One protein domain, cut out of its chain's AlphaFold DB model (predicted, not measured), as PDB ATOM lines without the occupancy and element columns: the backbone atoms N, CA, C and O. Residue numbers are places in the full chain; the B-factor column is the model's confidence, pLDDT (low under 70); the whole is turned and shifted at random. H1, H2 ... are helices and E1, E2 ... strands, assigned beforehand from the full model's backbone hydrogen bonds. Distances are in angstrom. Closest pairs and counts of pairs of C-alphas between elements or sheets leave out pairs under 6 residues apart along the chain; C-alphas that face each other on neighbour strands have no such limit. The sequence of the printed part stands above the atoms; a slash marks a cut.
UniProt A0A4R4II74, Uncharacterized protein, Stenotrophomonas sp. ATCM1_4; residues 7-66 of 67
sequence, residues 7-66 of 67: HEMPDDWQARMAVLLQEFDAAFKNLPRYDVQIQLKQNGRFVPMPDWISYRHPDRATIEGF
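What this domain is: This is residues 7 to 66 of the 67 residues of an uncharacterized protein of Stenotrophomonas sp. ATCM1_4 (UniProt A0A4R4II74). The printed part is an open, horseshoe-like frame without a packed core: the long helix H1 makes one arm, an outstretched link, residues 28 to 39, makes the base, and the small hairpin of E1 and E2 sits at the far corner. From that corner residues 48 to 59 wind back along the other arm to the short helix H2 at its end. The 60 printed residues hold two named helices and two named strands, in the order H1, E1, E2, H2, with E1 and E2 an antiparallel sheet; the class is mixed, helices and strands, with under half of the residues in named elements. The whole is extended, with a radius of gyration of the C-alphas of 16.9 A, and spans 41 by 31 by 17 A.

Where its parts are: H1, residues 11 to 27, begins at C-alpha 11 (-45.028, -38.196, 22.837) and is 24.3 A long. E1 is residues 40 to 42, 6.8 A, and E2 is residues 45 to 47, 6.3 A. H2, residues 60 to 64, is 6.1 A long and ends at C-alpha 64 (-35.503, -21.695, 8.660).

How they stand to each other: H1 is apart from E2 and from H2. The hairpin of E1 and E2 has a tight link, and its strands are antiparallel at 125 degrees. The C-alphas of Lys 41 and Phe 46 face each other at 4.5 A; N 42 and O 45 are within hydrogen-bond range at 2.9 A. E1 and H2 are apart. In H1 and H2 every O i to N i+4 pair is within hydrogen-bond range.

The domain as a whole: The two C-alphas farthest apart, those of Asn 30 and Gly 65, are 42.2 A apart. The printed part has no cut. The links H1 to E1 and E2 to H2 are long. Residues 18 to 37, of which 18 to 27 belong to H1, stand free. The model's pLDDT is under 70 at residues 52 to 66.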
ATOM      1  N   HIS A   7     -36.907 -34.355  21.815       71.25
ATOM      2  CA  HIS A   7     -37.842 -33.498  22.554       71.25
ATOM      3  C   HIS A   7     -38.894 -32.822  21.667       71.25
ATOM      4  O   HIS A   7     -39.904 -32.342  22.167       71.25
ATOM      5  N   GLU A   8     -38.651 -32.776  20.361       78.62
ATOM      6  CA  GLU A   8     -39.539 -32.153  19.383       78.62
ATOM      7  C   GLU A   8     -40.453 -33.185  18.697       78.62
ATOM      8  O   GLU A   8     -41.322 -32.817  17.907       78.62
ATOM      9  N   MET A   9     -40.260 -34.482  18.974       82.50
ATOM     10  CA  MET A   9     -41.073 -35.569  18.423       82.50
ATOM     11  C   MET A   9     -42.398 -35.713  19.194       82.50
ATOM     12  O   MET A   9     -42.463 -35.351  20.365       82.50
ATOM     13  N   PRO A  10     -43.452 -36.300  18.597       91.38
ATOM     14  CA  PRO A  10     -44.681 -36.638  19.319       91.38
ATOM     15  C   PRO A  10     -44.430 -37.573  20.513       91.38
ATOM     16  O   PRO A  10     -43.579 -38.462  20.428       91.38
ATOM     17  N   ASP A  11     -45.214 -37.440  21.584       89.00
ATOM     18  CA  ASP A  11     -45.028 -38.196  22.837       89.00
ATOM     19  C   ASP A  11     -45.004 -39.723  22.642       89.00
ATOM     20  O   ASP A  11     -44.176 -40.412  23.233       89.00
ATOM     21  N   ASP A  12     -45.856 -40.263  21.763       92.31
ATOM     22  CA  ASP A  12     -45.863 -41.697  21.431       92.31
ATOM     23  C   ASP A  12     -44.525 -42.141  20.816       92.31
ATOM     24  O   ASP A  12     -43.974 -43.192  21.146       92.31
ATOM     25  N   TRP A  13     -43.935 -41.308  19.958       89.38
ATOM     26  CA  TRP A  13     -42.640 -41.608  19.355       89.38
ATOM     27  C   TRP A  13     -41.516 -41.515  20.385       89.38
ATOM     28  O   TRP A  13     -40.608 -42.347  20.372       89.38
ATOM     29  N   GLN A  14     -41.595 -40.550  21.303       87.50
ATOM     30  CA  GLN A  14     -40.651 -40.438  22.412       87.50
ATOM     31  C   GLN A  14     -40.713 -41.668  23.324       87.50
ATOM     32  O   GLN A  14     -39.668 -42.223  23.665       87.50
ATOM     33  N   ALA A  15     -41.916 -42.135  23.667       90.31
ATOM     34  CA  ALA A  15     -42.116 -43.309  24.511       90.31
ATOM     35  C   ALA A  15     -41.539 -44.577  23.863       90.31
ATOM     36  O   ALA A  15     -40.777 -45.309  24.495       90.31
ATOM     37  N   ARG A  16     -41.821 -44.800  22.573       92.00
ATOM     38  CA  ARG A  16     -41.259 -45.935  21.817       92.00
ATOM     39  C   ARG A  16     -39.739 -45.860  21.711       92.00
ATOM     40  O   ARG A  16     -39.065 -46.874  21.861       92.00
ATOM     41  N   MET A  17     -39.192 -44.666  21.487       89.00
ATOM     42  CA  MET A  17     -37.746 -44.457  21.439       89.00
ATOM     43  C   MET A  17     -37.092 -44.727  22.799       89.00
ATOM     44  O   MET A  17     -36.027 -45.332  22.850       89.00
ATOM     45  N   ALA A  18     -37.728 -44.328  23.903       88.94
ATOM     46  CA  ALA A  18     -37.225 -44.605  25.245       88.94
ATOM     47  C   ALA A  18     -37.138 -46.113  25.523       88.94
ATOM     48  O   ALA A  18     -36.110 -46.577  26.015       88.94
ATOM     49  N   VAL A  19     -38.171 -46.877  25.149       94.00
ATOM     50  CA  VAL A  19     -38.169 -48.347  25.255       94.00
ATOM     51  C   VAL A  19     -37.051 -48.948  24.403       94.00
ATOM     52  O   VAL A  19     -36.246 -49.726  24.906       94.00
ATOM     53  N   LEU A  20     -36.928 -48.523  23.144       91.19
ATOM     54  CA  LEU A  20     -35.897 -49.029  22.238       91.19
ATOM     55  C   LEU A  20     -34.475 -48.752  22.752       91.19
ATOM     56  O   LEU A  20     -33.598 -49.603  22.630       91.19
ATOM     57  N   LEU A  21     -34.232 -47.573  23.334       88.12
ATOM     58  CA  LEU A  21     -32.938 -47.233  23.930       88.12
ATOM     59  C   LEU A  21     -32.611 -48.138  25.126       88.12
ATOM     60  O   LEU A  21     -31.467 -48.566  25.260       88.12
ATOM     61  N   GLN A  22     -33.603 -48.469  25.958       89.88
ATOM     62  CA  GLN A  22     -33.417 -49.408  27.066       89.88
ATOM     63  C   GLN A  22     -33.105 -50.824  26.570       89.88
ATOM     64  O   GLN A  22     -32.190 -51.466  27.086       89.88
ATOM     65  N   GLU A  23     -33.831 -51.306  25.559       93.94
ATOM     66  CA  GLU A  23     -33.573 -52.612  24.938       93.94
ATOM     67  C   GLU A  23     -32.179 -52.668  24.303       93.94
ATOM     68  O   GLU A  23     -31.456 -53.653  24.465       93.94
ATOM     69  N   PHE A  24     -31.771 -51.588  23.632       88.06
ATOM     70  CA  PHE A  24     -30.445 -51.453  23.039       88.06
ATOM     71  C   PHE A  24     -29.337 -51.523  24.099       88.06
ATOM     72  O   PHE A  24     -28.410 -52.323  23.962       88.06
ATOM     73  N   ASP A  25     -29.449 -50.755  25.184       86.50
ATOM     74  CA  ASP A  25     -28.470 -50.775  26.279       86.50
ATOM     75  C   ASP A  25     -28.411 -52.155  26.967       86.50
ATOM     76  O   ASP A  25     -27.334 -52.633  27.339       86.50
ATOM     77  N   ALA A  26     -29.552 -52.840  27.097       89.81
ATOM     78  CA  ALA A  26     -29.616 -54.185  27.666       89.81
ATOM     79  C   ALA A  26     -28.958 -55.246  26.765       89.81
ATOM     80  O   ALA A  26     -28.310 -56.168  27.279       89.81
ATOM     81  N   ALA A  27     -29.109 -55.118  25.442       92.19
ATOM     82  CA  ALA A  27     -28.544 -56.033  24.453       92.19
ATOM     83  C   ALA A  27     -27.031 -55.829  24.251       92.19
ATOM     84  O   ALA A  27     -26.289 -56.804  24.116       92.19
ATOM     85  N   PHE A  28     -26.551 -54.581  24.274       86.75
ATOM     86  CA  PHE A  28     -25.172 -54.220  23.930       86.75
ATOM     87  C   PHE A  28     -24.401 -53.648  25.132       86.75
ATOM     88  O   PHE A  28     -24.036 -52.478  25.171       86.75
ATOM     89  N   LYS A  29     -24.089 -54.498  26.117       79.38
ATOM     90  CA  LYS A  29     -23.481 -54.081  27.402       79.38
ATOM     91  C   LYS A  29     -22.028 -53.589  27.326       79.38
ATOM     92  O   LYS A  29     -21.580 -52.881  28.219       79.38
ATOM     93  N   ASN A  30     -21.292 -53.962  26.278       82.00
ATOM     94  CA  ASN A  30     -19.852 -53.698  26.139       82.00
ATOM     95  C   ASN A  30     -19.553 -52.781  24.945       82.00
ATOM     96  O   ASN A  30     -18.657 -53.054  24.144       82.00
ATOM     97  N   LEU A  31     -20.337 -51.713  24.793       77.12
ATOM     98  CA  LEU A  31     -20.073 -50.701  23.776       77.12
ATOM     99  C   LEU A  31     -18.726 -50.019  24.069       77.12
ATOM    100  O   LEU A  31     -18.496 -49.587  25.203       77.12
ATOM    101  N   PRO A  32     -17.828 -49.894  23.079       80.00
ATOM    102  CA  PRO A  32     -16.599 -49.146  23.275       80.00
ATOM    103  C   PRO A  32     -16.932 -47.688  23.587       80.00
ATOM    104  O   PRO A  32     -17.840 -47.094  23.001       80.00
ATOM    105  N   ARG A  33     -16.194 -47.096  24.527       73.38
ATOM    106  CA  ARG A  33     -16.347 -45.679  24.844       73.38
ATOM    107  C   ARG A  33     -15.711 -44.863  23.722       73.38
ATOM    108  O   ARG A  33     -14.490 -44.775  23.641       73.38
ATOM    109  N   TYR A  34     -16.544 -44.305  22.853       73.50
ATOM    110  CA  TYR A  34     -16.105 -43.434  21.769       73.50
ATOM    111  C   TYR A  34     -16.232 -41.970  22.178       73.50
ATOM    112  O   TYR A  34     -17.300 -41.532  22.612       73.50
ATOM    113  N   ASP A  35     -15.170 -41.200  21.971       73.69
ATOM    114  CA  ASP A  35     -15.270 -39.747  21.925       73.69
ATOM    115  C   ASP A  35     -15.740 -39.326  20.530       73.69
ATOM    116  O   ASP A  35     -15.248 -39.810  19.508       73.69
ATOM    117  N   VAL A  36     -16.732 -38.437  20.479       70.56
ATOM    118  CA  VAL A  36     -17.300 -37.949  19.218       70.56
ATOM    119  C   VAL A  36     -16.725 -36.573  18.919       70.56
ATOM    120  O   VAL A  36     -16.984 -35.617  19.649       70.56
ATOM    121  N   GLN A  37     -15.992 -36.465  17.812       77.88
ATOM    122  CA  GLN A  37     -15.546 -35.192  17.256       77.88
ATOM    123  C   GLN A  37     -16.384 -34.843  16.025       77.88
ATOM    124  O   GLN A  37     -16.580 -35.675  15.141       77.88
ATOM    125  N   ILE A  38     -16.854 -33.598  15.950       76.12
ATOM    126  CA  ILE A  38     -17.588 -33.084  14.792       76.12
ATOM    127  C   ILE A  38     -16.687 -32.113  14.045       76.12
ATOM    128  O   ILE A  38     -16.068 -31.242  14.653       76.12
ATOM    129  N   GLN A  39     -16.600 -32.282  12.728       83.88
ATOM    130  CA  GLN A  39     -15.768 -31.462  11.855       83.88
ATOM    131  C   GLN A  39     -16.622 -30.915  10.711       83.88
ATOM    132  O   GLN A  39     -17.398 -31.655  10.105       83.88
ATOM    133  N   LEU A  40     -16.466 -29.626  10.408       82.94
ATOM    134  CA  LEU A  40     -17.141 -28.964   9.296       82.94
ATOM    135  C   LEU A  40     -16.178 -28.829   8.112       82.94
ATOM    136  O   LEU A  40     -15.019 -28.440   8.281       82.94
ATOM    137  N   LYS A  41     -16.666 -29.135   6.906       87.25
ATOM    138  CA  LYS A  41     -15.944 -28.890   5.655       87.25
ATOM    139  C   LYS A  41     -16.749 -27.976   4.746       87.25
ATOM    140  O   LYS A  41     -17.926 -28.226   4.512       87.25
ATOM    141  N   GLN A  42     -16.080 -26.984   4.170       83.12
ATOM    142  CA  GLN A  42     -16.620 -26.120   3.125       83.12
ATOM    143  C   GLN A  42     -15.652 -26.130   1.941       83.12
ATOM    144  O   GLN A  42     -14.446 -25.959   2.118       83.12
ATOM    145  N   ASN A  43     -16.158 -26.389   0.732       87.00
ATOM    146  CA  ASN A  43     -15.342 -26.514  -0.488       87.00
ATOM    147  C   ASN A  43     -14.142 -27.472  -0.326       87.00
ATOM    148  O   ASN A  43     -13.031 -27.198  -0.777       87.00
ATOM    149  N   GLY A  44     -14.350 -28.586   0.385       88.19
ATOM    150  CA  GLY A  44     -13.322 -29.601   0.638       88.19
ATOM    151  C   GLY A  44     -12.281 -29.239   1.704       88.19
ATOM    152  O   GLY A  44     -11.447 -30.082   2.031       88.19
ATOM    153  N   ARG A  45     -12.333 -28.035   2.289       88.06
ATOM    154  CA  ARG A  45     -11.415 -27.587   3.347       88.06
ATOM    155  C   ARG A  45     -12.097 -27.597   4.707       88.06
ATOM    156  O   ARG A  45     -13.277 -27.273   4.809       88.06
ATOM    157  N   PHE A  46     -11.348 -27.964   5.743       89.81
ATOM    158  CA  PHE A  46     -11.817 -27.841   7.119       89.81
ATOM    159  C   PHE A  46     -11.955 -26.369   7.488       89.81
ATOM    160  O   PHE A  46     -11.049 -25.575   7.226       89.81
ATOM    161  N   VAL A  47     -13.087 -26.024   8.089       86.75
ATOM    162  CA  VAL A  47     -13.383 -24.670   8.557       86.75
ATOM    163  C   VAL A  47     -13.704 -24.710  10.050       86.75
ATOM    164  O   VAL A  47     -14.209 -25.732  10.532       86.75
ATOM    165  N   PRO A  48     -13.401 -23.637  10.803       81.94
ATOM    166  CA  PRO A  48     -13.843 -23.531  12.186       81.94
ATOM    167  C   PRO A  48     -15.368 -23.637  12.243       81.94
ATOM    168  O   PRO A  48     -16.062 -23.132  11.359       81.94
ATOM    169  N   MET A  49     -15.877 -24.319  13.269       79.88
ATOM    170  CA  MET A  49     -17.313 -24.392  13.512       79.88
ATOM    171  C   MET A  49     -17.811 -22.981  13.851       79.88
ATOM    172  O   MET A  49     -17.320 -22.408  14.822       79.88
ATOM    173  N   PRO A  50     -18.725 -22.398  13.060       76.00
ATOM    174  CA  PRO A  50     -19.322 -21.114  13.391       76.00
ATOM    175  C   PRO A  50     -20.166 -21.224  14.663       76.00
ATOM    176  O   PRO A  50     -20.833 -22.239  14.860       76.00
ATOM    177  N   ASP A  51     -20.214 -20.163  15.468       71.69
ATOM    178  CA  ASP A  51     -20.933 -20.158  16.755       71.69
ATOM    179  C   ASP A  51     -22.446 -20.405  16.616       71.69
ATOM    180  O   ASP A  51     -23.090 -20.921  17.527       71.69
ATOM    181  N   TRP A  52     -23.016 -20.082  15.452       67.69
ATOM    182  CA  TRP A  52     -24.423 -20.333  15.127       67.69
ATOM    183  C   TRP A  52     -24.711 -21.800  14.757       67.69
ATOM    184  O   TRP A  52     -25.865 -22.229  14.772       67.69
ATOM    185  N   ILE A  53     -23.680 -22.601  14.455       68.38
ATOM    186  CA  ILE A  53     -23.807 -24.045  14.223       68.38
ATOM    187  C   ILE A  53     -23.530 -24.771  15.538       68.38
ATOM    188  O   ILE A  53     -22.424 -25.237  15.802       68.38
ATOM    189  N   SER A  54     -24.568 -24.943  16.351       67.31
ATOM    190  CA  SER A  54     -24.516 -25.889  17.463       67.31
ATOM    191  C   SER A  54     -25.167 -27.201  17.042       67.31
ATOM    192  O   SER A  54     -26.387 -27.314  16.973       67.31
ATOM    193  N   TYR A  55     -24.357 -28.236  16.798       63.34
ATOM    194  CA  TYR A  55     -24.868 -29.585  16.499       63.34
ATOM    195  C   TYR A  55     -25.793 -30.126  17.604       63.34
ATOM    196  O   TYR A  55     -26.663 -30.955  17.348       63.34
ATOM    197  N   ARG A  56     -25.592 -29.673  18.850       63.34
ATOM    198  CA  ARG A  56     -26.418 -30.071  19.995       63.34
ATOM    199  C   ARG A  56     -27.621 -29.168  20.213       63.34
ATOM    200  O   ARG A  56     -28.559 -29.629  20.824       63.34
ATOM    201  N   HIS A  57     -27.621 -27.922  19.773       67.12
ATOM    202  CA  HIS A  57     -28.758 -27.019  19.965       67.12
ATOM    203  C   HIS A  57     -28.862 -26.116  18.744       67.12
ATOM    204  O   HIS A  57     -28.475 -24.952  18.824       67.12
ATOM    205  N   PRO A  58     -29.284 -26.667  17.593       64.62
ATOM    206  CA  PRO A  58     -29.346 -25.880  16.379       64.62
ATOM    207  C   PRO A  58     -30.314 -24.714  16.575       64.62
ATOM    208  O   PRO A  58     -31.436 -24.908  17.046       64.62
ATOM    209  N   ASP A  59     -29.883 -23.505  16.219       69.94
ATOM    210  CA  ASP A  59     -30.770 -22.350  16.216       69.94
ATOM    211  C   ASP A  59     -31.790 -22.496  15.077       69.94
ATOM    212  O   ASP A  59     -31.452 -22.424  13.891       69.94
ATOM    213  N   ARG A  60     -33.051 -22.735  15.453       67.38
ATOM    214  CA  ARG A  60     -34.164 -22.934  14.515       67.38
ATOM    215  C   ARG A  60     -34.365 -21.723  13.607       67.38
ATOM    216  O   ARG A  60     -34.609 -21.914  12.419       67.38
ATOM    217  N   ALA A  61     -34.195 -20.504  14.127       69.06
ATOM    218  CA  ALA A  61     -34.351 -19.282  13.338       69.06
ATOM    219  C   ALA A  61     -33.319 -19.214  12.203       69.06
ATOM    220  O   ALA A  61     -33.648 -18.873  11.067       69.06
ATOM    221  N   THR A  62     -32.084 -19.615  12.499       66.94
ATOM    222  CA  THR A  62     -31.005 -19.703  11.514       66.94
ATOM    223  C   THR A  62     -31.268 -20.796  10.467       66.94
ATOM    224  O   THR A  62     -31.058 -20.551   9.283       66.94
ATOM    225  N   ILE A  63     -31.785 -21.972  10.850       64.62
ATOM    226  CA  ILE A  63     -32.124 -23.052   9.895       64.62
ATOM    227  C   ILE A  63     -33.243 -22.640   8.935       64.62
ATOM    228  O   ILE A  63     -33.128 -22.844   7.727       64.62
ATOM    229  N   GLU A  64     -34.329 -22.071   9.457       67.81
ATOM    230  CA  GLU A  64     -35.503 -21.695   8.660       67.81
ATOM    231  C   GLU A  64     -35.223 -20.522   7.705       67.81
ATOM    232  O   GLU A  64     -35.912 -20.372   6.693       67.81
ATOM    233  N   GLY A  65     -34.192 -19.720   7.997       66.31
ATOM    234  CA  GLY A  65     -33.729 -18.610   7.165       66.31
ATOM    235  C   GLY A  65     -32.923 -19.012   5.923       66.31
ATOM    236  O   GLY A  65     -32.787 -18.191   5.021       66.31
ATOM    237  N   PHE A  66     -32.430 -20.254   5.820       62.78
ATOM    238  CA  PHE A  66     -31.686 -20.749   4.645       62.78
ATOM    239  C   PHE A  66     -32.588 -21.181   3.465       62.78
ATOM    240  O   PHE A  66     -32.188 -22.036   2.673       62.78
TER     241      PHE A  66